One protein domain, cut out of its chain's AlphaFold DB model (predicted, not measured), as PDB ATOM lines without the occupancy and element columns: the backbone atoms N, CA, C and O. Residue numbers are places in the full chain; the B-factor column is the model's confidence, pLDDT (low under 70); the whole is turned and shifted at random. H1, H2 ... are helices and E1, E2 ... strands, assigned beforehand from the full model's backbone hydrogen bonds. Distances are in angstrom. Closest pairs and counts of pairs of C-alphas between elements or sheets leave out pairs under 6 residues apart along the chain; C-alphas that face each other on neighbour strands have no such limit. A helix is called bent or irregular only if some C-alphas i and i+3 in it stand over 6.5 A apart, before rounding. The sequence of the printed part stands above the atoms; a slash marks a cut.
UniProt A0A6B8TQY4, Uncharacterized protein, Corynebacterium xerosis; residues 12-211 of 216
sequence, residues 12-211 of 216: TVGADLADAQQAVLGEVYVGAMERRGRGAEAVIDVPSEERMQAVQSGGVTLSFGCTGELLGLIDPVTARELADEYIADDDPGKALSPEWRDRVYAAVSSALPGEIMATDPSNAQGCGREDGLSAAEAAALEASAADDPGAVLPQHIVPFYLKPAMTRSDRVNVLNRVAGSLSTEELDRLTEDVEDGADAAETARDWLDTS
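AT A GLANCE: This is residues 12 to 211 of the 216 residues of an uncharacterized protein of Corynebacterium xerosis (UniProt A0A6B8TQY4). A small three-stranded sheet sits between two groups of helices: H1, H7, H8 and H9 towards one end of the long axis, H3, H4 and H5 towards the other. H2 and H3 cover one face of the sheet and H7 the opposite face, while H6 sits far out near H4. The printed part has 200 residues, with nine named helices and three named strands in the order H1 H2 E1 H3 H4 H5 E2 H6 E3 H7 H8 H9. The sheet runs E1, E3, E2, antiparallel, and the class is mostly helix. The whole is compact, with a radius of gyration of the C-alphas of 16.1 A and spans of 47 by 38 by 27 A.

HOW THE PARTS SIT: E3, residues 157 to 162, is the inner strand. E1, residues 62 to 66, is antiparallel to it, with N 63 and O 160 within hydrogen-bond range at 2.9 A. E2, residues 116 to 118, is antiparallel to E3 too, with N 161 and O 117 at 2.9 A. H2, residues 48 to 56, is over E1 and E3 at a height over the sheet of 8.1 A; it is irregular, C-alphas 49 and 52 being 7.2 A apart. H3, residues 67 to 74, is on the same face. H7, residues 168 to 181, is on the opposite face at a height of 10.8 A, and is only just irregular, C-alphas 173 and 176 being 6.6 A apart. The hub H1, residues 20 to 35, only grazes the sheet. It touches H7 with residues 28 to 33 alone, closest at the C-alphas of Ala 32 and Val 174, 6.1 A. It touches H9, residues 200 to 210, at a steep tilt of 53 degrees, closest at the C-alphas of Val 24 and Ala 200, 4.6 A. H8, residues 184 to 195, forms a helical hairpin with H9. H5, residues 98 to 111, touches H3 at a shallow tilt of 22 degrees, closest at the C-alphas of Leu 71 and Val 108, 5.2 A. H4, residues 76 to 88, forms helical hairpins with H3 and H5. H6, residues 135 to 144, is close to H4 but not clearly touching, with the C-alphas of Ile 87 and Glu 142 closest at 7.0 A. Each O i to N i+4 pair is within hydrogen-bond range except in H2 (3 of 5), H7 (8 of 10) and H8 (7 of 8).

IN THESE COORDINATES: H1 is 22.5 A long from C-alpha 20 at (-25.555, 32.475, 170.408), H5 19.9 A, H7 18.2 A, H4 18.1 A and E3 17.2 A. H9 ends with C-alpha 210 at (-45.599, 31.210, 167.179).

THE WHOLE: The C-alphas farthest apart, Gly 39 and Asp 90, are 46.9 A apart. The links H1 to H2, E2 to H6 and H6 to E3 are long, and residues 88 to 93 stand free. The printed part has no cut, and no printed residue is under 70 in pLDDT.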
ATOM      1  N   THR A  12     -29.787  13.231 170.537       95.69
ATOM      2  CA  THR A  12     -28.909  14.263 171.096       95.69
ATOM      3  C   THR A  12     -28.530  15.253 170.003       95.69
ATOM      4  O   THR A  12     -28.192  14.839 168.887       95.69
ATOM      5  N   VAL A  13     -28.593  16.547 170.310       97.75
ATOM      6  CA  VAL A  13     -28.204  17.630 169.397       97.75
ATOM      7  C   VAL A  13     -26.872  18.202 169.864       97.75
ATOM      8  O   VAL A  13     -26.756  18.576 171.024       97.75
ATOM      9  N   GLY A  14     -25.872  18.241 168.986       98.00
ATOM     10  CA  GLY A  14     -24.602  18.920 169.241       98.00
ATOM     11  C   GLY A  14     -24.589  20.311 168.625       98.00
ATOM     12  O   GLY A  14     -24.902  20.439 167.436       98.00
ATOM     13  N   ALA A  15     -24.216  21.319 169.404       98.06
ATOM     14  CA  ALA A  15     -24.077  22.705 168.962       98.06
ATOM     15  C   ALA A  15     -23.008  23.420 169.799       98.06
ATOM     16  O   ALA A  15     -22.759  23.026 170.937       98.06
ATOM     17  N   ASP A  16     -22.402  24.461 169.240       97.69
ATOM     18  CA  ASP A  16     -21.437  25.305 169.944       97.69
ATOM     19  C   ASP A  16     -22.187  26.276 170.860       97.69
ATOM     20  O   ASP A  16     -22.808  27.222 170.381       97.69
ATOM     21  N   LEU A  17     -22.197  26.030 172.172       97.44
ATOM     22  CA  LEU A  17     -22.978  26.860 173.100       97.44
ATOM     23  C   LEU A  17     -22.305  28.201 173.416       97.44
ATOM     24  O   LEU A  17     -22.908  29.037 174.092       97.44
ATOM     25  N   ALA A  18     -21.068  28.414 172.956       96.56
ATOM     26  CA  ALA A  18     -20.413  29.715 173.033       96.56
ATOM     27  C   ALA A  18     -20.883  30.675 171.925       96.56
ATOM     28  O   ALA A  18     -20.689  31.884 172.054       96.56
ATOM     29  N   ASP A  19     -21.508  30.150 170.870       97.06
ATOM     30  CA  ASP A  19     -22.105  30.905 169.773       97.06
ATOM     31  C   ASP A  19     -23.625  31.014 169.985       97.06
ATOM     32  O   ASP A  19     -24.329  30.008 170.093       97.06
ATOM     33  N   ALA A  20     -24.148  32.240 170.076       97.25
ATOM     34  CA  ALA A  20     -25.555  32.475 170.408       97.25
ATOM     35  C   ALA A  20     -26.516  31.880 169.365       97.25
ATOM     36  O   ALA A  20     -27.526  31.267 169.727       97.25
ATOM     37  N   GLN A  21     -26.164  31.988 168.078       96.38
ATOM     38  CA  GLN A  21     -26.946  31.447 166.969       96.38
ATOM     39  C   GLN A  21     -27.030  29.916 167.071       96.38
ATOM     40  O   GLN A  21     -28.099  29.320 166.910       96.38
ATOM     41  N   GLN A  22     -25.918  29.246 167.371       97.31
ATOM     42  CA  GLN A  22     -25.892  27.801 167.567       97.31
ATOM     43  C   GLN A  22     -26.582  27.357 168.851       97.31
ATOM     44  O   GLN A  22     -27.297  26.351 168.821       97.31
ATOM     45  N   ALA A  23     -26.435  28.097 169.948       98.06
ATOM     46  CA  ALA A  23     -27.135  27.809 171.192       98.06
ATOM     47  C   ALA A  23     -28.657  27.798 170.975       98.06
ATOM     48  O   ALA A  23     -29.323  26.809 171.296       98.06
ATOM     49  N   VAL A  24     -29.213  28.841 170.345       98.19
ATOM     50  CA  VAL A  24     -30.661  28.916 170.089       98.19
ATOM     51  C   VAL A  24     -31.125  27.907 169.040       98.19
ATOM     52  O   VAL A  24     -32.157  27.260 169.227       98.19
ATOM     53  N   LEU A  25     -30.362  27.682 167.965       97.44
ATOM     54  CA  LEU A  25     -30.709  26.673 166.957       97.44
ATOM     55  C   LEU A  25     -30.679  25.246 167.515       97.44
ATOM     56  O   LEU A  25     -31.521  24.424 167.140       97.44
ATOM     57  N   GLY A  26     -29.750  24.945 168.424       97.81
ATOM     58  CA  GLY A  26     -29.702  23.670 169.134       97.81
ATOM     59  C   GLY A  26     -31.013  23.400 169.864       97.81
ATOM     60  O   GLY A  26     -31.633  22.350 169.668       97.81
ATOM     61  N   GLU A  27     -31.485  24.391 170.618       98.44
ATOM     62  CA  GLU A  27     -32.751  24.327 171.351       98.44
ATOM     63  C   GLU A  27     -33.970  24.283 170.416       98.44
ATOM     64  O   GLU A  27     -34.940  23.566 170.686       98.44
ATOM     65  N   VAL A  28     -33.915  24.953 169.257       97.94
ATOM     66  CA  VAL A  28     -34.949  24.827 168.216       97.94
ATOM     67  C   VAL A  28     -35.060  23.377 167.738       97.94
ATOM     68  O   VAL A  28     -36.173  22.854 167.644       97.94
ATOM     69  N   TYR A  29     -33.949  22.688 167.461       97.31
ATOM     70  CA  TYR A  29     -33.994  21.288 167.022       97.31
ATOM     71  C   TYR A  29     -34.457  20.331 168.126       97.31
ATOM     72  O   TYR A  29     -35.259  19.437 167.834       97.31
ATOM     73  N   VAL A  30     -34.017  20.526 169.374       97.50
ATOM     74  CA  VAL A  30     -34.501  19.755 170.535       97.50
ATOM     75  C   VAL A  30     -36.014  19.934 170.685       97.50
ATOM     76  O   VAL A  30     -36.772  18.963 170.588       97.50
ATOM     77  N   GLY A  31     -36.481  21.177 170.807       96.94
ATOM     78  CA  GLY A  31     -37.897  21.484 171.001       96.94
ATOM     79  C   GLY A  31     -38.783  21.081 169.817       96.94
ATOM     80  O   GLY A  31     -39.955  20.732 170.011       96.94
ATOM     81  N   ALA A  32     -38.260  21.108 168.588       96.19
ATOM     82  CA  ALA A  32     -38.973  20.653 167.396       96.19
ATOM     83  C   ALA A  32     -39.167  19.128 167.388       96.19
ATOM     84  O   ALA A  32     -40.244  18.649 167.020       96.19
ATOM     85  N   MET A  33     -38.154  18.363 167.811       94.88
ATOM     86  CA  MET A  33     -38.243  16.903 167.934       94.88
ATOM     87  C   MET A  33     -39.285  16.505 168.981       94.88
ATOM     88  O   MET A  33     -40.179  15.701 168.685       94.88
ATOM     89  N   GLU A  34     -39.250  17.138 170.154       94.75
ATOM     90  CA  GLU A  34     -40.192  16.862 171.242       94.75
ATOM     91  C   GLU A  34     -41.645  17.139 170.837       94.75
ATOM     92  O   GLU A  34     -42.520  16.290 171.034       94.75
ATOM     93  N   ARG A  35     -41.911  18.277 170.177       93.88
ATOM     94  CA  ARG A  35     -43.254  18.636 169.674       93.88
ATOM     95  C   ARG A  35     -43.802  17.642 168.649       93.88
ATOM     96  O   ARG A  35     -45.017  17.543 168.479       93.88
ATOM     97  N   ARG A  36     -42.935  16.887 167.967       91.56
ATOM     98  CA  ARG A  36     -43.321  15.821 167.025       91.56
ATOM     99  C   ARG A  36     -43.273  14.422 167.650       91.56
ATOM    100  O   ARG A  36     -43.418  13.432 166.936       91.56
ATOM    101  N   GLY A  37     -43.136  14.334 168.975       89.75
ATOM    102  CA  GLY A  37     -43.174  13.084 169.733       89.75
ATOM    103  C   GLY A  37     -41.899  12.249 169.629       89.75
ATOM    104  O   GLY A  37     -41.918  11.074 170.001       89.75
ATOM    105  N   ARG A  38     -40.798  12.825 169.125       92.06
ATOM    106  CA  ARG A  38     -39.479  12.195 169.155       92.06
ATOM    107  C   ARG A  38     -38.742  12.691 170.393       92.06
ATOM    108  O   ARG A  38     -38.493  13.881 170.519       92.06
ATOM    109  N   GLY A  39     -38.407  11.775 171.303       91.94
ATOM    110  CA  GLY A  39     -37.626  12.128 172.489       91.94
ATOM    111  C   GLY A  39     -36.306  12.785 172.090       91.94
ATOM    112  O   GLY A  39     -35.630  12.288 171.184       91.94
ATOM    113  N   ALA A  40     -35.961  13.876 172.761       93.19
ATOM    114  CA  ALA A  40     -34.694  14.566 172.619       93.19
ATOM    115  C   ALA A  40     -34.095  14.810 174.004       93.19
ATOM    116  O   ALA A  40     -34.820  14.959 174.986       93.19
ATOM    117  N   GLU A  41     -32.775  14.770 174.082       94.06
ATOM    118  CA  GLU A  41     -32.027  15.194 175.261       94.06
ATOM    119  C   GLU A  41     -31.584  16.650 175.092       94.06
ATOM    120  O   GLU A  41     -31.695  17.215 174.002       94.06
ATOM    121  N   ALA A  42     -31.093  17.253 176.176       91.56
ATOM    122  CA  ALA A  42     -30.553  18.607 176.141       91.56
ATOM    123  C   ALA A  42     -29.416  18.734 175.114       91.56
ATOM    124  O   ALA A  42     -28.729  17.753 174.801       91.56
ATOM    125  N   VAL A  43     -29.215  19.956 174.619       96.12
ATOM    126  CA  VAL A  43     -28.121  20.262 173.698       96.12
ATOM    127  C   VAL A  43     -26.784  19.953 174.374       96.12
ATOM    128  O   VAL A  43     -26.549  20.297 175.534       96.12
ATOM    129  N   ILE A  44     -25.916  19.261 173.645       97.75
ATOM    130  CA  ILE A  44     -24.555  18.946 174.063       97.75
ATOM    131  C   ILE A  44     -23.635  20.001 173.459       97.75
ATOM    132  O   ILE A  44     -23.644  20.197 172.244       97.75
ATOM    133  N   ASP A  45     -22.837  20.640 174.314       98.25
ATOM    134  CA  ASP A  45     -21.822  21.599 173.890       98.25
ATOM    135  C   ASP A  45     -20.736  20.902 173.066       98.25
ATOM    136  O   ASP A  45     -20.054  19.991 173.548       98.25
ATOM    137  N   VAL A  46     -20.628  21.296 171.801       97.81
ATOM    138  CA  VAL A  46     -19.656  20.779 170.840       97.81
ATOM    139  C   VAL A  46     -19.116  21.959 170.034       97.81
ATOM    140  O   VAL A  46     -19.897  22.557 169.291       97.81
ATOM    141  N   PRO A  47     -17.804  22.260 170.104       97.06
ATOM    142  CA  PRO A  47     -17.201  23.326 169.313       97.06
ATOM    143  C   PRO A  47     -17.524  23.183 167.829       97.06
ATOM    144  O   PRO A  47     -17.551  22.065 167.301       97.06
ATOM    145  N   SER A  48     -17.727  24.307 167.145       94.75
ATOM    146  CA  SER A  48     -18.202  24.343 165.754       94.75
ATOM    147  C   SER A  48     -17.421  23.419 164.808       94.75
ATOM    148  O   SER A  48     -18.025  22.667 164.036       94.75
ATOM    149  N   GLU A  49     -16.093  23.399 164.945       94.56
ATOM    150  CA  GLU A  49     -15.146  22.590 164.164       94.56
ATOM    151  C   GLU A  49     -15.198  21.077 164.465       94.56
ATOM    152  O   GLU A  49     -14.828  20.256 163.622       94.56
ATOM    153  N   GLU A  50     -15.711  20.678 165.631       96.31
ATOM    154  CA  GLU A  50     -15.786  19.278 166.070       96.31
ATOM    155  C   GLU A  50     -17.150  18.628 165.784       96.31
ATOM    156  O   GLU A  50     -17.271  17.399 165.819       96.31
ATOM    157  N   ARG A  51     -18.185  19.410 165.438       95.69
ATOM    158  CA  ARG A  51     -19.573  18.930 165.245       95.69
ATOM    159  C   ARG A  51     -19.690  17.771 164.256       95.69
ATOM    160  O   ARG A  51     -20.390  16.790 164.519       95.69
ATOM    161  N   MET A  52     -18.960  17.836 163.141       94.50
ATOM    162  CA  MET A  52     -18.930  16.761 162.141       94.50
ATOM    163  C   MET A  52     -18.376  15.458 162.733       94.50
ATOM    164  O   MET A  52     -18.962  14.385 162.561       94.50
ATOM    165  N   GLN A  53     -17.274  15.547 163.479       94.44
ATOM    166  CA  GLN A  53     -16.647  14.400 164.130       94.44
ATOM    167  C   GLN A  53     -17.515  13.848 165.268       94.44
ATOM    168  O   GLN A  53     -17.605  12.627 165.441       94.44
ATOM    169  N   ALA A  54     -18.194  14.716 166.019       95.69
ATOM    170  CA  ALA A  54     -19.117  14.324 167.077       95.69
ATOM    171  C   ALA A  54     -20.293  13.502 166.521       95.69
ATOM    172  O   ALA A  54     -20.627  12.458 167.086       95.69
ATOM    173  N   VAL A  55     -20.861  13.894 165.374       95.50
ATOM    174  CA  VAL A  55     -21.886  13.091 164.681       95.50
ATOM    175  C   VAL A  55     -21.288  11.797 164.126       95.50
ATOM    176  O   VAL A  55     -21.857  10.722 164.318       95.50
ATOM    177  N   GLN A  56     -20.126  11.857 163.468       93.38
ATOM    178  CA  GLN A  56     -19.487  10.678 162.866       93.38
ATOM    179  C   GLN A  56     -19.155   9.590 163.898       93.38
ATOM    180  O   GLN A  56     -19.284   8.397 163.626       93.38
ATOM    181  N   SER A  57     -18.718  10.006 165.085       93.00
ATOM    182  CA  SER A  57     -18.394   9.124 166.207       93.00
ATOM    183  C   SER A  57     -19.615   8.723 167.040       93.00
ATOM    184  O   SER A  57     -19.475   7.944 167.981       93.00
ATOM    185  N   GLY A  58     -20.811   9.223 166.716       92.38
ATOM    186  CA  GLY A  58     -22.026   8.970 167.489       92.38
ATOM    187  C   GLY A  58     -22.011   9.584 168.893       92.38
ATOM    188  O   GLY A  58     -22.800   9.161 169.734       92.38
ATOM    189  N   GLY A  59     -21.124  10.551 169.159       93.25
ATOM    190  CA  GLY A  59     -21.137  11.341 170.393       93.25
ATOM    191  C   GLY A  59     -22.385  12.221 170.491       93.25
ATOM    192  O   GLY A  59     -22.943  12.383 171.573       93.25
ATOM    193  N   VAL A  60     -22.871  12.702 169.345       95.81
ATOM    194  CA  VAL A  60     -24.199  13.307 169.196       95.81
ATOM    195  C   VAL A  60     -24.943  12.661 168.029       95.81
ATOM    196  O   VAL A  60     -24.340  12.101 167.112       95.81
ATOM    197  N   THR A  61     -26.270  12.710 168.059       95.06
ATOM    198  CA  THR A  61     -27.114  12.090 167.029       95.06
ATOM    199  C   THR A  61     -27.278  12.998 165.813       95.06
ATOM    200  O   THR A  61     -27.273  12.527 164.672       95.06
ATOM    201  N   LEU A  62     -27.456  14.290 166.073       96.19
ATOM    202  CA  LEU A  62     -27.748  15.349 165.119       96.19
ATOM    203  C   LEU A  62     -26.839  16.537 165.418       96.19
ATOM    204  O   LEU A  62     -26.596  16.865 166.576       96.19
ATOM    205  N   SER A  63     -26.404  17.218 164.373       97.62
ATOM    206  CA  SER A  63     -25.912  18.584 164.461       97.62
ATOM    207  C   SER A  63     -26.359  19.337 163.206       97.62
ATOM    208  O   SER A  63     -27.150  18.832 162.402       97.62
ATOM    209  N   PHE A  64     -25.914  20.567 163.057       97.00
ATOM    210  CA  PHE A  64     -26.193  21.429 161.919       97.00
ATOM    211  C   PHE A  64     -24.951  22.270 161.652       97.00
ATOM    212  O   PHE A  64     -23.954  22.125 162.344       97.00
ATOM    213  N   GLY A  65     -24.966  23.086 160.611       95.81
ATOM    214  CA  GLY A  65     -23.890  24.013 160.285       95.81
ATOM    215  C   GLY A  65     -24.240  24.774 159.022       95.81
ATOM    216  O   GLY A  65     -25.271  24.491 158.403       95.81
ATOM    217  N   CYS A  66     -23.410  25.733 158.642       96.69
ATOM    218  CA  CYS A  66     -23.631  26.476 157.412       96.69
ATOM    219  C   CYS A  66     -22.933  25.800 156.229       96.69
ATOM    220  O   CYS A  66     -21.874  25.197 156.374       96.69
ATOM    221  N   THR A  67     -23.522  25.856 155.034       96.94
ATOM    222  CA  THR A  67     -23.000  25.127 153.867       96.94
ATOM    223  C   THR A  67     -21.556  25.491 153.508       96.94
ATOM    224  O   THR A  67     -20.761  24.590 153.248       96.94
ATOM    225  N   GLY A  68     -21.202  26.779 153.504       96.88
ATOM    226  CA  GLY A  68     -19.843  27.235 153.209       96.88
ATOM    227  C   GLY A  68     -18.849  26.827 154.296       96.88
ATOM    228  O   GLY A  68     -17.819  26.231 153.988       96.88
ATOM    229  N   GLU A  69     -19.201  27.077 155.561       96.62
ATOM    230  CA  GLU A  69     -18.460  26.651 156.758       96.62
ATOM    231  C   GLU A  69     -18.151  25.147 156.708       96.62
ATOM    232  O   GLU A  69     -16.992  24.733 156.728       96.62
ATOM    233  N   LEU A  70     -19.188  24.316 156.566       97.00
ATOM    234  CA  LEU A  70     -19.049  22.865 156.541       97.00
ATOM    235  C   LEU A  70     -18.172  22.405 155.381       97.00
ATOM    236  O   LEU A  70     -17.334  21.533 155.592       97.00
ATOM    237  N   LEU A  71     -18.333  22.979 154.184       97.62
ATOM    238  CA  LEU A  71     -17.492  22.627 153.041       97.62
ATOM    239  C   LEU A  71     -16.023  22.970 153.302       97.62
ATOM    240  O   LEU A  71     -15.158  22.145 153.023       97.62
ATOM    241  N   GLY A  72     -15.747  24.146 153.875       96.38
ATOM    242  CA  GLY A  72     -14.397  24.558 154.262       96.38
ATOM    243  C   GLY A  72     -13.743  23.587 155.248       96.38
ATOM    244  O   GLY A  72     -12.561  23.277 155.108       96.38
ATOM    245  N   LEU A  73     -14.521  23.052 156.191       93.81
ATOM    246  CA  LEU A  73     -14.045  22.088 157.185       93.81
ATOM    247  C   LEU A  73     -13.817  20.681 156.607       93.81
ATOM    248  O   LEU A  73     -12.819  20.039 156.939       93.81
ATOM    249  N   ILE A  74     -14.730  20.176 155.770       95.12
ATOM    250  CA  ILE A  74     -14.694  18.774 155.307       95.12
ATOM    251  C   ILE A  74     -13.932  18.578 153.992       95.12
ATOM    252  O   ILE A  74     -13.317  17.529 153.803       95.12
ATOM    253  N   ASP A  75     -13.968  19.562 153.093       97.00
ATOM    254  CA  ASP A  75     -13.291  19.538 151.795       97.00
ATOM    255  C   ASP A  75     -12.774  20.943 151.417       97.00
ATOM    256  O   ASP A  75     -13.320  21.623 150.538       97.00
ATOM    257  N   PRO A  76     -11.683  21.400 152.061       96.62
ATOM    258  CA  PRO A  76     -11.101  22.719 151.807       96.62
ATOM    259  C   PRO A  76     -10.535  22.879 150.389       96.62
ATOM    260  O   PRO A  76     -10.212  23.998 149.981       96.62
ATOM    261  N   VAL A  77     -10.349  21.784 149.640       97.50
ATOM    262  CA  VAL A  77      -9.898  21.844 148.244       97.50
ATOM    263  C   VAL A  77     -11.066  22.269 147.367       97.50
ATOM    264  O   VAL A  77     -10.966  23.302 146.706       97.50
ATOM    265  N   THR A  78     -12.191  21.551 147.426       98.19
ATOM    266  CA  THR A  78     -13.400  21.926 146.681       98.19
ATOM    267  C   THR A  78     -13.976  23.260 147.154       98.19
ATOM    268  O   THR A  78     -14.445  24.039 146.326       98.19
ATOM    269  N   ALA A  79     -13.885  23.582 148.451       98.12
ATOM    270  CA  ALA A  79     -14.257  24.906 148.955       98.12
ATOM    271  C   ALA A  79     -13.492  26.024 148.233       98.12
ATOM    272  O   ALA A  79     -14.093  27.013 147.829       98.12
ATOM    273  N   ARG A  80     -12.176  25.856 148.038       97.94
ATOM    274  CA  ARG A  80     -11.326  26.854 147.375       97.94
ATOM    275  C   ARG A  80     -11.642  26.990 145.891       97.94
ATOM    276  O   ARG A  80     -11.745  28.108 145.407       97.94
ATOM    277  N   GLU A  81     -11.854  25.875 145.196       97.81
ATOM    278  CA  GLU A  81     -12.271  25.892 143.788       97.81
ATOM    279  C   GLU A  81     -13.597  26.649 143.613       97.81
ATOM    280  O   GLU A  81     -13.699  27.541 142.771       97.81
ATOM    281  N   LEU A  82     -14.592  26.362 144.458       98.00
ATOM    282  CA  LEU A  82     -15.868  27.076 144.423       98.00
ATOM    283  C   LEU A  82     -15.745  28.535 144.862       98.00
ATOM    284  O   LEU A  82     -16.465  29.368 144.320       98.00
ATOM    285  N   ALA A  83     -14.869  28.858 145.815       97.31
ATOM    286  CA  ALA A  83     -14.635  30.233 146.243       97.31
ATOM    287  C   ALA A  83     -14.027  31.067 145.107       97.31
ATOM    288  O   ALA A  83     -14.508  32.167 144.854       97.31
ATOM    289  N   ASP A  84     -13.050  30.530 144.371       97.12
ATOM    290  CA  ASP A  84     -12.463  31.201 143.205       97.12
ATOM    291  C   ASP A  84     -13.529  31.486 142.132       97.12
ATOM    292  O   ASP A  84     -13.600  32.592 141.590       97.12
ATOM    293  N   GLU A  85     -14.404  30.513 141.855       97.06
ATOM    294  CA  GLU A  85     -15.528  30.696 140.934       97.06
ATOM    295  C   GLU A  85     -16.564  31.701 141.461       97.06
ATOM    296  O   GLU A  85     -17.082  32.509 140.692       97.06
ATOM    297  N   TYR A  86     -16.857  31.670 142.763       95.88
ATOM    298  CA  TYR A  86     -17.807  32.574 143.409       95.88
ATOM    299  C   TYR A  86     -17.316  34.013 143.368       95.88
ATOM    300  O   TYR A  86     -18.088  34.918 143.063       95.88
ATOM    301  N   ILE A  87     -16.030  34.241 143.630       94.44
ATOM    302  CA  ILE A  87     -15.398  35.562 143.570       94.44
ATOM    303  C   ILE A  87     -15.409  36.095 142.135       94.44
ATOM    304  O   ILE A  87     -15.722  37.264 141.928       94.44
ATOM    305  N   ALA A  88     -15.129  35.239 141.150       95.69
ATOM    306  CA  ALA A  88     -15.116  35.613 139.736       95.69
ATOM    307  C   ALA A  88     -16.509  35.892 139.135       95.69
ATOM    308  O   ALA A  88     -16.593  36.417 138.025       95.69
ATOM    309  N   ASP A  89     -17.590  35.528 139.827       94.75
ATOM    310  CA  ASP A  89     -18.952  35.846 139.410       94.75
ATOM    311  C   ASP A  89     -19.288  37.316 139.726       94.75
ATOM    312  O   ASP A  89     -19.363  37.723 140.886       94.75
ATOM    313  N   ASP A  90     -19.497  38.121 138.685       90.38
ATOM    314  CA  ASP A  90     -19.831  39.544 138.796       90.38
ATOM    315  C   ASP A  90     -21.331  39.803 139.083       90.38
ATOM    316  O   ASP A  90     -21.753  40.964 139.131       90.38
ATOM    317  N   ASP A  91     -22.169  38.767 139.249       89.88
ATOM    318  CA  ASP A  91     -23.590  38.943 139.575       89.88
ATOM    319  C   ASP A  91     -23.766  39.532 140.994       89.88
ATOM    320  O   ASP A  91     -23.451  38.873 141.990       89.88
ATOM    321  N   PRO A  92     -24.332  40.748 141.142       82.06
ATOM    322  CA  PRO A  92     -24.571  41.352 142.455       82.06
ATOM    323  C   PRO A  92     -25.576  40.567 143.317       82.06
ATOM    324  O   PRO A  92     -25.640  40.776 144.527       82.06
ATOM    325  N   GLY A  93     -26.378  39.684 142.718       85.00
ATOM    326  CA  GLY A  93     -27.336  38.811 143.391       85.00
ATOM    327  C   GLY A  93     -26.789  37.430 143.759       85.00
ATOM    328  O   GLY A  93     -27.534  36.638 144.344       85.00
ATOM    329  N   LYS A  94     -25.517  37.117 143.459       88.81
ATOM    330  CA  LYS A  94     -24.937  35.770 143.627       88.81
ATOM    331  C   LYS A  94     -25.067  35.200 145.041       88.81
ATOM    332  O   LYS A  94     -25.279  34.004 145.205       88.81
ATOM    333  N   ALA A  95     -25.013  36.049 146.068       80.88
ATOM    334  CA  ALA A  95     -25.154  35.640 147.469       80.88
ATOM    335  C   ALA A  95     -26.523  35.036 147.805       80.88
ATOM    336  O   ALA A  95     -26.607  34.164 148.666       80.88
ATOM    337  N   LEU A  96     -27.578  35.470 147.116       81.75
ATOM    338  CA  LEU A  96     -28.946  34.982 147.306       81.75
ATOM    339  C   LEU A  96     -29.398  34.073 146.155       81.75
ATOM    340  O   LEU A  96     -30.579  33.724 146.071       81.75
ATOM    341  N   SER A  97     -28.495  33.716 145.237       88.94
ATOM    342  CA  SER A  97     -28.880  32.967 144.049       88.94
ATOM    343  C   SER A  97     -29.164  31.498 144.406       88.94
ATOM    344  O   SER A  97     -28.372  30.854 145.105       88.94
ATOM    345  N   PRO A  98     -30.279  30.919 143.912       90.69
ATOM    346  CA  PRO A  98     -30.550  29.494 144.088       90.69
ATOM    347  C   PRO A  98     -29.454  28.612 143.487       90.69
ATOM    348  O   PRO A  98     -29.178  27.540 144.009       90.69
ATOM    349  N   GLU A  99     -28.812  29.078 142.411       93.75
ATOM    350  CA  GLU A  99     -27.704  28.374 141.775       93.75
ATOM    351  C   GLU A  99     -26.525  28.201 142.736       93.75
ATOM    352  O   GLU A  99     -26.059  27.079 142.928       93.75
ATOM    353  N   TRP A 100     -26.070  29.277 143.382       95.31
ATOM    354  CA  TRP A 100     -24.942  29.203 144.310       95.31
ATOM    355  C   TRP A 100     -25.273  28.396 145.555       95.31
ATOM    356  O   TRP A 100     -24.461  27.569 145.973       95.31
ATOM    357  N   ARG A 101     -26.486  28.548 146.095       93.88
ATOM    358  CA  ARG A 101     -26.974  27.687 147.178       93.88
ATOM    359  C   ARG A 101     -26.886  26.209 146.795       93.88
ATOM    360  O   ARG A 101     -26.313  25.414 147.537       93.88
ATOM    361  N   ASP A 102     -27.454  25.841 145.649       95.50
ATOM    362  CA  ASP A 102     -27.554  24.444 145.231       95.50
ATOM    363  C   ASP A 102     -26.168  23.861 144.902       95.50
ATOM    364  O   ASP A 102     -25.892  22.712 145.251       95.50
ATOM    365  N   ARG A 103     -25.267  24.651 144.300       97.38
ATOM    366  CA  ARG A 103     -23.880  24.247 144.012       97.38
ATOM    367  C   ARG A 103     -23.080  23.966 145.282       97.38
ATOM    368  O   ARG A 103     -22.461  22.907 145.377       97.38
ATOM    369  N   VAL A 104     -23.110  24.873 146.260       97.62
ATOM    370  CA  VAL A 104     -22.361  24.692 147.516       97.62
ATOM    371  C   VAL A 104     -22.949  23.542 148.329       97.62
ATOM    372  O   VAL A 104     -22.205  22.687 148.805       97.62
ATOM    373  N   TYR A 105     -24.278  23.433 148.416       97.19
ATOM    374  CA  TYR A 105     -24.914  22.292 149.078       97.19
ATOM    375  C   TYR A 105     -24.591  20.955 148.393       97.19
ATOM    376  O   TYR A 105     -24.321  19.964 149.075       97.19
ATOM    377  N   ALA A 106     -24.570  20.902 147.057       97.81
ATOM    378  CA  ALA A 106     -24.194  19.691 146.330       97.81
ATOM    379  C   ALA A 106     -22.745  19.272 146.625       97.81
ATOM    380  O   ALA A 106     -22.478  18.074 146.763       97.81
ATOM    381  N   ALA A 107     -21.831  20.236 146.768       98.19
ATOM    382  CA  ALA A 107     -20.449  19.978 147.158       98.19
ATOM    383  C   ALA A 107     -20.358  19.428 148.587       98.19
ATOM    384  O   ALA A 107     -19.759  18.372 148.783       98.19
ATOM    385  N   VAL A 108     -21.046  20.051 149.556       97.88
ATOM    386  CA  VAL A 108     -21.135  19.533 150.935       97.88
ATOM    387  C   VAL A 108     -21.656  18.102 150.929       97.88
ATOM    388  O   VAL A 108     -20.997  17.204 151.440       97.88
ATOM    389  N   SER A 109     -22.809  17.869 150.301       96.38
ATOM    390  CA  SER A 109     -23.465  16.558 150.236       96.38
ATOM    391  C   SER A 109     -22.563  15.480 149.625       96.38
ATOM    392  O   SER A 109     -22.574  14.334 150.075       96.38
ATOM    393  N   SER A 110     -21.744  15.855 148.638       97.00
ATOM    394  CA  SER A 110     -20.786  14.955 147.987       97.00
ATOM    395  C   SER A 110     -19.558  14.650 148.850       97.00
ATOM    396  O   SER A 110     -19.005  13.558 148.737       97.00
ATOM    397  N   ALA A 111     -19.145  15.586 149.706       96.56
ATOM    398  CA  ALA A 111     -17.992  15.441 150.592       96.56
ATOM    399  C   ALA A 111     -18.313  14.720 151.916       96.56
ATOM    400  O   ALA A 111     -17.402  14.320 152.643       96.56
ATOM    401  N   LEU A 112     -19.596  14.525 152.248       95.75
ATOM    402  CA  LEU A 112     -19.992  13.863 153.490       95.75
ATOM    403  C   LEU A 112     -19.495  12.404 153.563       95.75
ATOM    404  O   LEU A 112     -19.613  11.651 152.590       95.75
ATOM    405  N   PRO A 113     -19.044  11.943 154.748       92.81
ATOM    406  CA  PRO A 113     -18.797  10.527 154.997       92.81
ATOM    407  C   PRO A 113     -20.021   9.657 154.682       92.81
ATOM    408  O   PRO A 113     -21.166  10.058 154.904       92.81
ATOM    409  N   GLY A 114     -19.786   8.423 154.228       91.75
ATOM    410  CA  GLY A 114     -20.832   7.506 153.755       91.75
ATOM    411  C   GLY A 114     -21.898   7.148 154.797       91.75
ATOM    412  O   GLY A 114     -22.983   6.693 154.436       91.75
ATOM    413  N   GLU A 115     -21.629   7.377 156.075       91.75
ATOM    414  CA  GLU A 115     -22.479   7.119 157.233       91.75
ATOM    415  C   GLU A 115     -23.281   8.355 157.653       91.75
ATOM    416  O   GLU A 115     -24.301   8.212 158.326       91.75
ATOM    417  N   ILE A 116     -22.891   9.547 157.208       95.25
ATOM    418  CA  ILE A 116     -23.587  10.801 157.496       95.25
ATOM    419  C   ILE A 116     -24.621  11.075 156.398       95.25
ATOM    420  O   ILE A 116     -24.552  10.572 155.268       95.25
ATOM    421  N   MET A 117     -25.672  11.794 156.762       94.81
ATOM    422  CA  MET A 117     -26.641  12.340 155.823       94.81
ATOM    423  C   MET A 117     -27.007  13.750 156.264       94.81
ATOM    424  O   MET A 117     -27.355  13.956 157.424       94.81
ATOM    425  N   ALA A 118     -26.943  14.690 155.326       95.38
ATOM    426  CA  ALA A 118     -27.522  16.015 155.472       95.38
ATOM    427  C   ALA A 118     -28.976  16.023 154.985       95.38
ATOM    428  O   ALA A 118     -29.363  15.218 154.128       95.38
ATOM    429  N   THR A 119     -29.786  16.909 155.554       93.69
ATOM    430  CA  THR A 119     -31.105  17.242 155.008       93.69
ATOM    431  C   THR A 119     -31.008  18.384 154.007       93.69
ATOM    432  O   THR A 119     -29.925  18.894 153.745       93.69
ATOM    433  N   ASP A 120     -32.148  18.795 153.453       90.19
ATOM    434  CA  ASP A 120     -32.182  19.960 152.575       90.19
ATOM    435  C   ASP A 120     -31.713  21.214 153.342       90.19
ATOM    436  O   ASP A 120     -32.054  21.357 154.527       90.19
ATOM    437  N   PRO A 121     -30.938  22.107 152.700       91.56
ATOM    438  CA  PRO A 121     -30.521  23.355 153.318       91.56
ATOM    439  C   PRO A 121     -31.731  24.274 153.506       91.56
ATOM    440  O   PRO A 121     -32.681  24.262 152.714       91.56
ATOM    441  N   SER A 122     -31.698  25.089 154.555       90.62
ATOM    442  CA  SER A 122     -32.692  26.129 154.787       90.62
ATOM    443  C   SER A 122     -32.556  27.255 153.757       90.62
ATOM    444  O   SER A 122     -31.533  27.418 153.090       90.62
ATOM    445  N   ASN A 123     -33.601  28.076 153.636       87.19
ATOM    446  CA  ASN A 123     -33.475  29.347 152.916       87.19
ATOM    447  C   ASN A 123     -32.806  30.433 153.772       87.19
ATOM    448  O   ASN A 123     -32.396  31.448 153.216       87.19
ATOM    449  N   ALA A 124     -32.711  30.229 155.089       91.75
ATOM    450  CA  ALA A 124     -32.025  31.144 155.987       91.75
ATOM    451  C   ALA A 124     -30.513  31.097 155.739       91.75
ATOM    452  O   ALA A 124     -29.935  30.021 155.569       91.75
ATOM    453  N   GLN A 125     -29.896  32.272 155.715       92.06
ATOM    454  CA  GLN A 125     -28.448  32.428 155.822       92.06
ATOM    455  C   GLN A 125     -28.112  32.525 157.310       92.06
ATOM    456  O   GLN A 125     -28.865  33.157 158.041       92.06
ATOM    457  N   GLY A 126     -27.025  31.900 157.738       91.69
ATOM    458  CA  GLY A 126     -26.506  32.028 159.094       91.69
ATOM    459  C   GLY A 126     -24.998  32.228 159.090       91.69
ATOM    460  O   GLY A 126     -24.397  32.473 158.040       91.69
ATOM    461  N   CYS A 127     -24.378  32.055 160.251       92.00
ATOM    462  CA  CYS A 127     -22.929  32.146 160.429       92.00
ATOM    463  C   CYS A 127     -22.377  33.518 160.000       92.00
ATOM    464  O   CYS A 127     -21.410  33.600 159.237       92.00
ATOM    465  N   GLY A 128     -23.020  34.595 160.467       86.25
ATOM    466  CA  GLY A 128     -22.622  35.981 160.200       86.25
ATOM    467  C   GLY A 128     -23.058  36.497 158.827       86.25
ATOM    468  O   GLY A 128     -22.400  37.365 158.256       86.25
ATOM    469  N   ARG A 129     -24.121  35.927 158.252       85.88
ATOM    470  CA  ARG A 129     -24.701  36.302 156.947       85.88
ATOM    471  C   ARG A 129     -26.164  36.731 157.043       85.88
ATOM    472  O   ARG A 129     -26.798  36.937 156.005       85.88
ATOM    473  N   GLU A 130     -26.691  36.843 158.252       84.12
ATOM    474  CA  GLU A 130     -28.085  37.122 158.561       84.12
ATOM    475  C   GLU A 130     -28.536  38.471 157.970       84.12
ATOM    476  O   GLU A 130     -29.508  38.539 157.214       84.12
ATOM    477  N   ASP A 131     -27.734  39.514 158.169       80.12
ATOM    478  CA  ASP A 131     -27.945  40.853 157.598       80.12
ATOM    479  C   ASP A 131     -27.388  41.026 156.172       80.12
ATOM    480  O   ASP A 131     -27.384  42.118 155.590       80.12
ATOM    481  N   GLY A 132     -26.907  39.936 155.573       81.25
ATOM    482  CA  GLY A 132     -26.080  39.981 154.376       81.25
ATOM    483  C   GLY A 132     -24.673  40.505 154.668       81.25
ATOM    484  O   GLY A 132     -24.203  40.500 155.799       81.25
ATOM    485  N   LEU A 133     -23.964  40.916 153.617       82.75
ATOM    486  CA  LEU A 133     -22.620  41.481 153.728       82.75
ATOM    487  C   LEU A 133     -22.615  42.893 153.164       82.75
ATOM    488  O   LEU A 133     -23.051  43.124 152.030       82.75
ATOM    489  N   SER A 134     -22.047  43.839 153.905       87.56
ATOM    490  CA  SER A 134     -21.620  45.099 153.310       87.56
ATOM    491  C   SER A 134     -20.509  44.848 152.289       87.56
ATOM    492  O   SER A 134     -19.787  43.851 152.333       87.56
ATOM    493  N   ALA A 135     -20.303  45.801 151.378       86.44
ATOM    494  CA  ALA A 135     -19.217  45.709 150.402       86.44
ATOM    495  C   ALA A 135     -17.828  45.583 151.063       86.44
ATOM    496  O   ALA A 135     -16.926  44.978 150.490       86.44
ATOM    497  N   ALA A 136     -17.652  46.152 152.260       90.31
ATOM    498  CA  ALA A 136     -16.399  46.061 153.002       90.31
ATOM    499  C   ALA A 136     -16.197  44.669 153.617       90.31
ATOM    500  O   ALA A 136     -15.093  44.136 153.543       90.31
ATOM    501  N   GLU A 137     -17.250  44.074 154.181       90.19
ATOM    502  CA  GLU A 137     -17.204  42.717 154.742       90.19
ATOM    503  C   GLU A 137     -17.015  41.672 153.647       90.19
ATOM    504  O   GLU A 137     -16.173  40.790 153.789       90.19
ATOM    505  N   ALA A 138     -17.712  41.823 152.517       88.50
ATOM    506  CA  ALA A 138     -17.506  40.977 151.347       88.50
ATOM    507  C   ALA A 138     -16.044  41.029 150.881       88.50
ATOM    508  O   ALA A 138     -15.391  39.995 150.807       88.50
ATOM    509  N   ALA A 139     -15.485  42.227 150.675       90.50
ATOM    510  CA  ALA A 139     -14.086  42.371 150.271       90.50
ATOM    511  C   ALA A 139     -13.094  41.802 151.304       90.50
ATOM    512  O   ALA A 139     -12.044  41.280 150.927       90.50
ATOM    513  N   ALA A 140     -13.402  41.899 152.601       92.00
ATOM    514  CA  ALA A 140     -12.573  41.325 153.657       92.00
ATOM    515  C   ALA A 140     -12.583  39.789 153.623       92.00
ATOM    516  O   ALA A 140     -11.516  39.185 153.706       92.00
ATOM    517  N   LEU A 141     -13.756  39.177 153.438       90.88
ATOM    518  CA  LEU A 141     -13.895  37.726 153.296       90.88
ATOM    519  C   LEU A 141     -13.179  37.210 152.046       90.88
ATOM    520  O   LEU A 141     -12.444  36.228 152.115       90.88
ATOM    521  N   GLU A 142     -13.334  37.899 150.914       91.94
ATOM    522  CA  GLU A 142     -12.624  37.555 149.677       91.94
ATOM    523  C   GLU A 142     -11.103  37.628 149.864       91.94
ATOM    524  O   GLU A 142     -10.370  36.757 149.397       91.94
ATOM    525  N   ALA A 143     -10.611  38.624 150.606       93.00
ATOM    526  CA  ALA A 143      -9.191  38.737 150.926       93.00
ATOM    527  C   ALA A 143      -8.682  37.604 151.840       93.00
ATOM    528  O   ALA A 143      -7.503  37.257 151.753       93.00
ATOM    529  N   SER A 144      -9.539  37.013 152.682       91.62
ATOM    530  CA  SER A 144      -9.205  35.867 153.542       91.62
ATOM    531  C   SER A 144      -9.498  34.498 152.918       91.62
ATOM    532  O   SER A 144      -9.237  33.480 153.555       91.62
ATOM    533  N   ALA A 145      -9.984  34.434 151.672       92.38
ATOM    534  CA  ALA A 145     -10.383  33.186 151.005       92.38
ATOM    535  C   ALA A 145      -9.262  32.133 150.916       92.38
ATOM    536  O   ALA A 145      -9.515  30.934 150.811       92.38
ATOM    537  N   ALA A 146      -7.999  32.568 150.941       91.81
ATOM    538  CA  ALA A 146      -6.862  31.654 150.958       91.81
ATOM    539  C   ALA A 146      -6.820  30.809 152.245       91.81
ATOM    540  O   ALA A 146      -6.516  29.610 152.169       91.81
ATOM    541  N   ASP A 147      -7.139  31.437 153.378       93.94
ATOM    542  CA  ASP A 147      -7.103  30.857 154.719       93.94
ATOM    543  C   ASP A 147      -8.424  30.152 155.054       93.94
ATOM    544  O   ASP A 147      -8.403  29.012 155.517       93.94
ATOM    545  N   ASP A 148      -9.556  30.790 154.745       93.94
ATOM    546  CA  ASP A 148     -10.899  30.235 154.926       93.94
ATOM    547  C   ASP A 148     -11.747  30.419 153.653       93.94
ATOM    548  O   ASP A 148     -12.502  31.388 153.516       93.94
ATOM    549  N   PRO A 149     -11.626  29.500 152.678       95.56
ATOM    550  CA  PRO A 149     -12.406  29.575 151.446       95.56
ATOM    551  C   PRO A 149     -13.905  29.348 151.685       95.56
ATOM    552  O   PRO A 149     -14.736  29.852 150.929       95.56
ATOM    553  N   GLY A 150     -14.264  28.603 152.737       95.38
ATOM    554  CA  GLY A 150     -15.652  28.303 153.077       95.38
ATOM    555  C   GLY A 150     -16.412  29.547 153.526       95.38
ATOM    556  O   GLY A 150     -17.572  29.723 153.154       95.38
ATOM    557  N   ALA A 151     -15.743  30.449 154.248       93.88
ATOM    558  CA  ALA A 151     -16.326  31.695 154.738       93.88
ATOM    559  C   ALA A 151     -16.768  32.669 153.642       93.88
ATOM    560  O   ALA A 151     -17.547  33.565 153.947       93.88
ATOM    561  N   VAL A 152     -16.326  32.519 152.387       93.81
ATOM    562  CA  VAL A 152     -16.765  33.362 151.255       93.81
ATOM    563  C   VAL A 152     -18.085  32.864 150.659       93.81
ATOM    564  O   VAL A 152     -18.920  33.661 150.225       93.81
ATOM    565  N   LEU A 153     -18.314  31.554 150.697       95.38
ATOM    566  CA  LEU A 153     -19.465  30.896 150.083       95.38
ATOM    567  C   LEU A 153     -20.786  31.203 150.822       95.38
ATOM    568  O   LEU A 153     -20.772  31.629 151.979       95.38
ATOM    569  N   PRO A 154     -21.954  30.996 150.178       94.44
ATOM    570  CA  PRO A 154     -23.253  31.017 150.850       94.44
ATOM    571  C   PRO A 154     -23.313  30.124 152.098       94.44
ATOM    572  O   PRO A 154     -22.846  28.980 152.087       94.44
ATOM    573  N   GLN A 155     -23.955  30.630 153.150       95.75
ATOM    574  CA  GLN A 155     -23.984  30.031 154.486       95.75
ATOM    575  C   GLN A 155     -25.394  29.573 154.867       95.75
ATOM    576  O   GLN A 155     -25.937  29.933 155.909       95.75
ATOM    577  N   HIS A 156     -26.010  28.760 154.012       94.94
ATOM    578  CA  HIS A 156     -27.324  28.203 154.312       94.94
ATOM    579  C   HIS A 156     -27.231  27.142 155.406       94.94
ATOM    580  O   HIS A 156     -26.346  26.287 155.366       94.94
ATOM    581  N   ILE A 157     -28.158  27.162 156.362       95.69
ATOM    582  CA  ILE A 157     -28.136  26.200 157.472       95.69
ATOM    583  C   ILE A 157     -28.562  24.826 156.976       95.69
ATOM    584  O   ILE A 157     -29.620  24.668 156.367       95.69
ATOM    585  N   VAL A 158     -27.776  23.807 157.303       96.19
ATOM    586  CA  VAL A 158     -28.060  22.424 156.943       96.19
ATOM    587  C   VAL A 158     -27.869  21.480 158.139       96.19
ATOM    588  O   VAL A 158     -26.760  21.329 158.653       96.19
ATOM    589  N   PRO A 159     -28.940  20.809 158.597       96.81
ATOM    590  CA  PRO A 159     -28.843  19.706 159.550       96.81
ATOM    591  C   PRO A 159     -28.148  18.483 158.955       96.81
ATOM    592  O   PRO A 159     -28.430  18.091 157.821       96.81
ATOM    593  N   PHE A 160     -27.328  17.802 159.753       96.81
ATOM    594  CA  PHE A 160     -26.721  16.521 159.400       96.81
ATOM    595  C   PHE A 160     -26.688  15.556 160.588       96.81
ATOM    596  O   PHE A 160     -26.566  15.945 161.747       96.81
ATOM    597  N   TYR A 161     -26.822  14.263 160.307       96.25
ATOM    598  CA  TYR A 161     -26.949  13.229 161.337       96.25
ATOM    599  C   TYR A 161     -26.328  11.899 160.894       96.25
ATOM    600  O   TYR A 161     -26.128  11.638 159.703       96.25
ATOM    601  N   LEU A 162     -26.077  11.021 161.867       93.06
ATOM    602  CA  LEU A 162     -25.536   9.683 161.635       93.06
ATOM    603  C   LEU A 162     -26.642   8.703 161.211       93.06
ATOM    604  O   LEU A 162     -27.667   8.555 161.880       93.06
ATOM    605  N   LYS A 163     -26.460   7.979 160.104       91.69
ATOM    606  CA  LYS A 163     -27.397   6.926 159.682       91.69
ATOM    607  C   LYS A 163     -27.267   5.692 160.592       91.69
ATOM    608  O   LYS A 163     -26.152   5.303 160.924       91.69
ATOM    609  N   PRO A 164     -28.378   5.010 160.934       90.44
ATOM    610  CA  PRO A 164     -29.751   5.249 160.485       90.44
ATOM    611  C   PRO A 164     -30.610   6.053 161.484       90.44
ATOM    612  O   PRO A 164     -31.826   5.883 161.471       90.44
ATOM    613  N   ALA A 165     -30.033   6.911 162.335       90.38
ATOM    614  CA  ALA A 165     -30.685   7.460 163.535       90.38
ATOM    615  C   ALA A 165     -32.024   8.188 163.305       90.38
ATOM    616  O   ALA A 165     -32.903   8.173 164.176       90.38
ATOM    617  N   MET A 166     -32.201   8.778 162.118       92.19
ATOM    618  CA  MET A 166     -33.417   9.491 161.724       92.19
ATOM    619  C   MET A 166     -34.315   8.653 160.812       92.19
ATOM    620  O   MET A 166     -33.911   8.169 159.746       92.19
ATOM    621  N   THR A 167     -35.588   8.555 161.184       91.62
ATOM    622  CA  THR A 167     -36.653   8.013 160.338       91.62
ATOM    623  C   THR A 167     -37.012   8.995 159.221       91.62
ATOM    624  O   THR A 167     -36.632  10.166 159.228       91.62
ATOM    625  N   ARG A 168     -37.803   8.545 158.238       91.06
ATOM    626  CA  ARG A 168     -38.360   9.458 157.225       91.06
ATOM    627  C   ARG A 168     -39.256  10.534 157.846       91.06
ATOM    628  O   ARG A 168     -39.286  11.642 157.324       91.06
ATOM    629  N   SER A 169     -39.969  10.203 158.925       91.25
ATOM    630  CA  SER A 169     -40.821  11.161 159.629       91.25
ATOM    631  C   SER A 169     -39.983  12.256 160.279       91.25
ATOM    632  O   SER A 169     -40.285  13.420 160.064       91.25
ATOM    633  N   ASP A 170     -38.897  11.905 160.973       93.75
ATOM    634  CA  ASP A 170     -38.026  12.892 161.632       93.75
ATOM    635  C   ASP A 170     -37.460  13.891 160.610       93.75
ATOM    636  O   ASP A 170     -37.526  15.104 160.796       93.75
ATOM    637  N   ARG A 171     -37.001  13.393 159.455       94.00
ATOM    638  CA  ARG A 171     -36.456  14.246 158.387       94.00
ATOM    639  C   ARG A 171     -37.489  15.208 157.816       94.00
ATOM    640  O   ARG A 171     -37.229  16.396 157.718       94.00
ATOM    641  N   VAL A 172     -38.660  14.700 157.435       92.19
ATOM    642  CA  VAL A 172     -39.672  15.503 156.729       92.19
ATOM    643  C   VAL A 172     -40.431  16.422 157.683       92.19
ATOM    644  O   VAL A 172     -40.674  17.581 157.363       92.19
ATOM    645  N   ASN A 173     -40.820  15.904 158.847       91.19
ATOM    646  CA  ASN A 173     -41.735  16.579 159.764       91.19
ATOM    647  C   ASN A 173     -41.017  17.417 160.825       91.19
ATOM    648  O   ASN A 173     -41.681  18.222 161.472       91.19
ATOM    649  N   VAL A 174     -39.705  17.229 161.011       94.31
ATOM    650  CA  VAL A 174     -38.895  18.025 161.942       94.31
ATOM    651  C   VAL A 174     -37.824  18.796 161.183       94.31
ATOM    652  O   VAL A 174     -37.948  20.006 161.048       94.31
ATOM    653  N   LEU A 175     -36.811  18.117 160.639       94.94
ATOM    654  CA  LEU A 175     -35.607  18.780 160.119       94.94
ATOM    655  C   LEU A 175     -35.914  19.701 158.930       94.94
ATOM    656  O   LEU A 175     -35.684  20.906 159.003       94.94
ATOM    657  N   ASN A 176     -36.547  19.163 157.884       93.75
ATOM    658  CA  ASN A 176     -36.978  19.943 156.723       93.75
ATOM    659  C   ASN A 176     -38.057  20.970 157.097       93.75
ATOM    660  O   ASN A 176     -38.192  21.999 156.436       93.75
ATOM    661  N   ARG A 177     -38.840  20.702 158.151       93.50
ATOM    662  CA  ARG A 177     -39.869  21.631 158.619       93.50
ATOM    663  C   ARG A 177     -39.245  22.856 159.272       93.50
ATOM    664  O   ARG A 177     -39.674  23.958 158.949       93.50
ATOM    665  N   VAL A 178     -38.247  22.680 160.138       94.94
ATOM    666  CA  VAL A 178     -37.463  23.782 160.716       94.94
ATOM    667  C   VAL A 178     -36.777  24.557 159.594       94.94
ATOM    668  O   VAL A 178     -37.020  25.753 159.460       94.94
ATOM    669  N   ALA A 179     -36.044  23.867 158.712       90.75
ATOM    670  CA  ALA A 179     -35.321  24.487 157.596       90.75
ATOM    671  C   ALA A 179     -36.228  25.301 156.649       90.75
ATOM    672  O   ALA A 179     -35.829  26.347 156.147       90.75
ATOM    673  N   GLY A 180     -37.460  24.842 156.409       91.75
ATOM    674  CA  GLY A 180     -38.439  25.563 155.592       91.75
ATOM    675  C   GLY A 180     -39.245  26.629 156.343       91.75
ATOM    676  O   GLY A 180     -39.899  27.452 155.703       91.75
ATOM    677  N   SER A 181     -39.249  26.605 157.679       93.25
ATOM    678  CA  SER A 181     -40.036  27.533 158.502       93.25
ATOM    679  C   SER A 181     -39.227  28.721 158.993       93.25
ATOM    680  O   SER A 181     -39.833  29.769 159.165       93.25
ATOM    681  N   LEU A 182     -37.919  28.567 159.187       93.56
ATOM    682  CA  LEU A 182     -37.014  29.602 159.677       93.56
ATOM    683  C   LEU A 182     -36.534  30.502 158.527       93.56
ATOM    684  O   LEU A 182     -35.913  30.013 157.581       93.56
ATOM    685  N   SER A 183     -36.836  31.801 158.581       93.75
ATOM    686  CA  SER A 183     -36.210  32.804 157.709       93.75
ATOM    687  C   SER A 183     -34.913  33.349 158.307       93.75
ATOM    688  O   SER A 183     -34.662  33.214 159.500       93.75
ATOM    689  N   THR A 184     -34.116  34.016 157.470       94.25
ATOM    690  CA  THR A 184     -32.917  34.745 157.900       94.25
ATOM    691  C   THR A 184     -33.240  35.785 158.981       94.25
ATOM    692  O   THR A 184     -32.652  35.749 160.047       94.25
ATOM    693  N   GLU A 185     -34.257  36.628 158.766       94.00
ATOM    694  CA  GLU A 185     -34.697  37.640 159.747       94.00
ATOM    695  C   GLU A 185     -35.246  37.045 161.058       94.00
ATOM    696  O   GLU A 185     -35.354  37.735 162.071       94.00
ATOM    697  N   GLU A 186     -35.739  35.805 161.033       95.06
ATOM    698  CA  GLU A 186     -36.167  35.111 162.249       95.06
ATOM    699  C   GLU A 186     -34.945  34.610 163.012       95.06
ATOM    700  O   GLU A 186     -34.862  34.850 164.207       95.06
ATOM    701  N   LEU A 187     -33.998  33.973 162.321       95.44
ATOM    702  CA  LEU A 187     -32.747  33.504 162.910       95.44
ATOM    703  C   LEU A 187     -31.936  34.633 163.549       95.44
ATOM    704  O   LEU A 187     -31.469  34.469 164.671       95.44
ATOM    705  N   ASP A 188     -31.810  35.754 162.846       95.81
ATOM    706  CA  ASP A 188     -31.098  36.942 163.310       95.81
ATOM    707  C   ASP A 188     -31.639  37.416 164.661       95.81
ATOM    708  O   ASP A 188     -30.944  37.416 165.668       95.81
ATOM    709  N   ARG A 189     -32.956  37.632 164.726       96.00
ATOM    710  CA  ARG A 189     -33.638  38.060 165.950       96.00
ATOM    711  C   ARG A 189     -33.488  37.060 167.099       96.00
ATOM    712  O   ARG A 189     -33.305  37.466 168.237       96.00
ATOM    713  N   LEU A 190     -33.572  35.753 166.817       96.75
ATOM    714  CA  LEU A 190     -33.352  34.721 167.841       96.75
ATOM    715  C   LEU A 190     -31.918  34.754 168.381       96.75
ATOM    716  O   LEU A 190     -31.705  34.454 169.553       96.75
ATOM    717  N   THR A 191     -30.958  35.087 167.520       96.62
ATOM    718  CA  THR A 191     -29.543  35.224 167.870       96.62
ATOM    719  C   THR A 191     -29.333  36.468 168.726       96.62
ATOM    720  O   THR A 191     -28.839  36.333 169.842       96.62
ATOM    721  N   GLU A 192     -29.807  37.634 168.271       96.69
ATOM    722  CA  GLU A 192     -29.743  38.905 169.005       96.69
ATOM    723  C   GLU A 192     -30.361  38.789 170.407       96.69
ATOM    724  O   GLU A 192     -29.745  39.200 171.389       96.69
ATOM    725  N   ASP A 193     -31.542  38.168 170.531       97.62
ATOM    726  CA  ASP A 193     -32.208  37.979 171.824       97.62
ATOM    727  C   ASP A 193     -31.300  37.222 172.817       97.62
ATOM    728  O   ASP A 193     -31.219  37.579 173.996       97.62
ATOM    729  N   VAL A 194     -30.595  36.181 172.357       97.94
ATOM    730  CA  VAL A 194     -29.678  35.385 173.191       97.94
ATOM    731  C   VAL A 194     -28.369  36.128 173.468       97.94
ATOM    732  O   VAL A 194     -27.870  36.062 174.594       97.94
ATOM    733  N   GLU A 195     -27.832  36.880 172.505       96.69
ATOM    734  CA  GLU A 195     -26.669  37.757 172.716       96.69
ATOM    735  C   GLU A 195     -26.950  38.846 173.763       96.69
ATOM    736  O   GLU A 195     -26.099  39.132 174.614       96.69
ATOM    737  N   ASP A 196     -28.173  39.382 173.773       97.44
ATOM    738  CA  ASP A 196     -28.672  40.341 174.763       97.44
ATOM    739  C   ASP A 196     -29.002  39.696 176.128       97.44
ATOM    740  O   ASP A 196     -29.330  40.389 177.102       97.44
ATOM    741  N   GLY A 197     -28.849  38.374 176.240       97.06
ATOM    742  CA  GLY A 197     -28.911  37.617 177.488       97.06
ATOM    743  C   GLY A 197     -30.227  36.887 177.749       97.06
ATOM    744  O   GLY A 197     -30.458  36.476 178.893       97.06
ATOM    745  N   ALA A 198     -31.094  36.723 176.746       97.81
ATOM    746  CA  ALA A 198     -32.240  35.821 176.849       97.81
ATOM    747  C   ALA A 198     -31.795  34.351 176.959       97.81
ATOM    748  O   ALA A 198     -30.722  33.956 176.502       97.81
ATOM    749  N   ASP A 199     -32.638  33.519 177.574       98.19
ATOM    750  CA  ASP A 199     -32.402  32.077 177.656       98.19
ATOM    751  C   ASP A 199     -32.692  31.411 176.305       98.19
ATOM    752  O   ASP A 199     -33.812  31.480 175.800       98.19
ATOM    753  N   ALA A 200     -31.701  30.720 175.737       97.88
ATOM    754  CA  ALA A 200     -31.817  30.086 174.423       97.88
ATOM    755  C   ALA A 200     -32.986  29.087 174.334       97.88
ATOM    756  O   ALA A 200     -33.661  29.016 173.304       97.88
ATOM    757  N   ALA A 201     -33.268  28.341 175.408       97.62
ATOM    758  CA  ALA A 201     -34.346  27.356 175.418       97.62
ATOM    759  C   ALA A 201     -35.732  28.016 175.500       97.62
ATOM    760  O   ALA A 201     -36.695  27.512 174.914       97.62
ATOM    761  N   GLU A 202     -35.864  29.132 176.217       97.94
ATOM    762  CA  GLU A 202     -37.070  29.968 176.223       97.94
ATOM    763  C   GLU A 202     -37.303  30.639 174.868       97.94
ATOM    764  O   GLU A 202     -38.372  30.448 174.286       97.94
ATOM    765  N   THR A 203     -36.285  31.290 174.307       98.25
ATOM    766  CA  THR A 203     -36.338  31.929 172.983       98.25
ATOM    767  C   THR A 203     -36.729  30.932 171.885       98.25
ATOM    768  O   THR A 203     -37.653  31.173 171.100       98.25
ATOM    769  N   ALA A 204     -36.107  29.747 171.866       97.88
ATOM    770  CA  ALA A 204     -36.458  28.683 170.928       97.88
ATOM    771  C   ALA A 204     -37.895  28.174 171.121       97.88
ATOM    772  O   ALA A 204     -38.603  27.899 170.145       97.88
ATOM    773  N   ARG A 205     -38.353  28.034 172.373       97.50
ATOM    774  CA  ARG A 205     -39.716  27.582 172.688       97.50
ATOM    775  C   ARG A 205     -40.757  28.564 172.163       97.50
ATOM    776  O   ARG A 205     -41.707  28.112 171.522       97.50
ATOM    777  N   ASP A 206     -40.553  29.855 172.388       97.31
ATOM    778  CA  ASP A 206     -41.469  30.912 171.961       97.31
ATOM    779  C   ASP A 206     -41.574  30.982 170.433       97.31
ATOM    780  O   ASP A 206     -42.680  31.048 169.876       97.31
ATOM    781  N   TRP A 207     -40.447  30.860 169.724       97.19
ATOM    782  CA  TRP A 207     -40.454  30.762 168.263       97.19
ATOM    783  C   TRP A 207     -41.194  29.515 167.773       97.19
ATOM    784  O   TRP A 207     -42.018  29.586 166.857       97.19
ATOM    785  N   LEU A 208     -40.952  28.355 168.388       96.69
ATOM    786  CA  LEU A 208     -41.609  27.103 168.003       96.69
ATOM    787  C   LEU A 208     -43.128  27.128 168.215       96.69
ATOM    788  O   LEU A 208     -43.824  26.381 167.527       96.69
ATOM    789  N   ASP A 209     -43.639  27.964 169.121       95.25
ATOM    790  CA  ASP A 209     -45.074  28.098 169.405       95.25
ATOM    791  C   ASP A 209     -45.781  29.131 168.514       95.25
ATOM    792  O   ASP A 209     -46.998  29.056 168.323       95.25
ATOM    793  N   THR A 210     -45.037  30.072 167.931       93.38
ATOM    794  CA  THR A 210     -45.599  31.210 167.179       93.38
ATOM    795  C   THR A 210     -45.282  31.196 165.681       93.38
ATOM    796  O   THR A 210     -45.989  31.835 164.899       93.38
ATOM    797  N   SER A 211     -44.264  30.446 165.253       90.56
ATOM    798  CA  SER A 211     -43.770  30.445 163.872       90.56
ATOM    799  C   SER A 211     -44.568  29.555 162.907       90.56
ATOM    800  O   SER A 211     -45.519  28.839 163.249       90.56
TER     801      SER A 211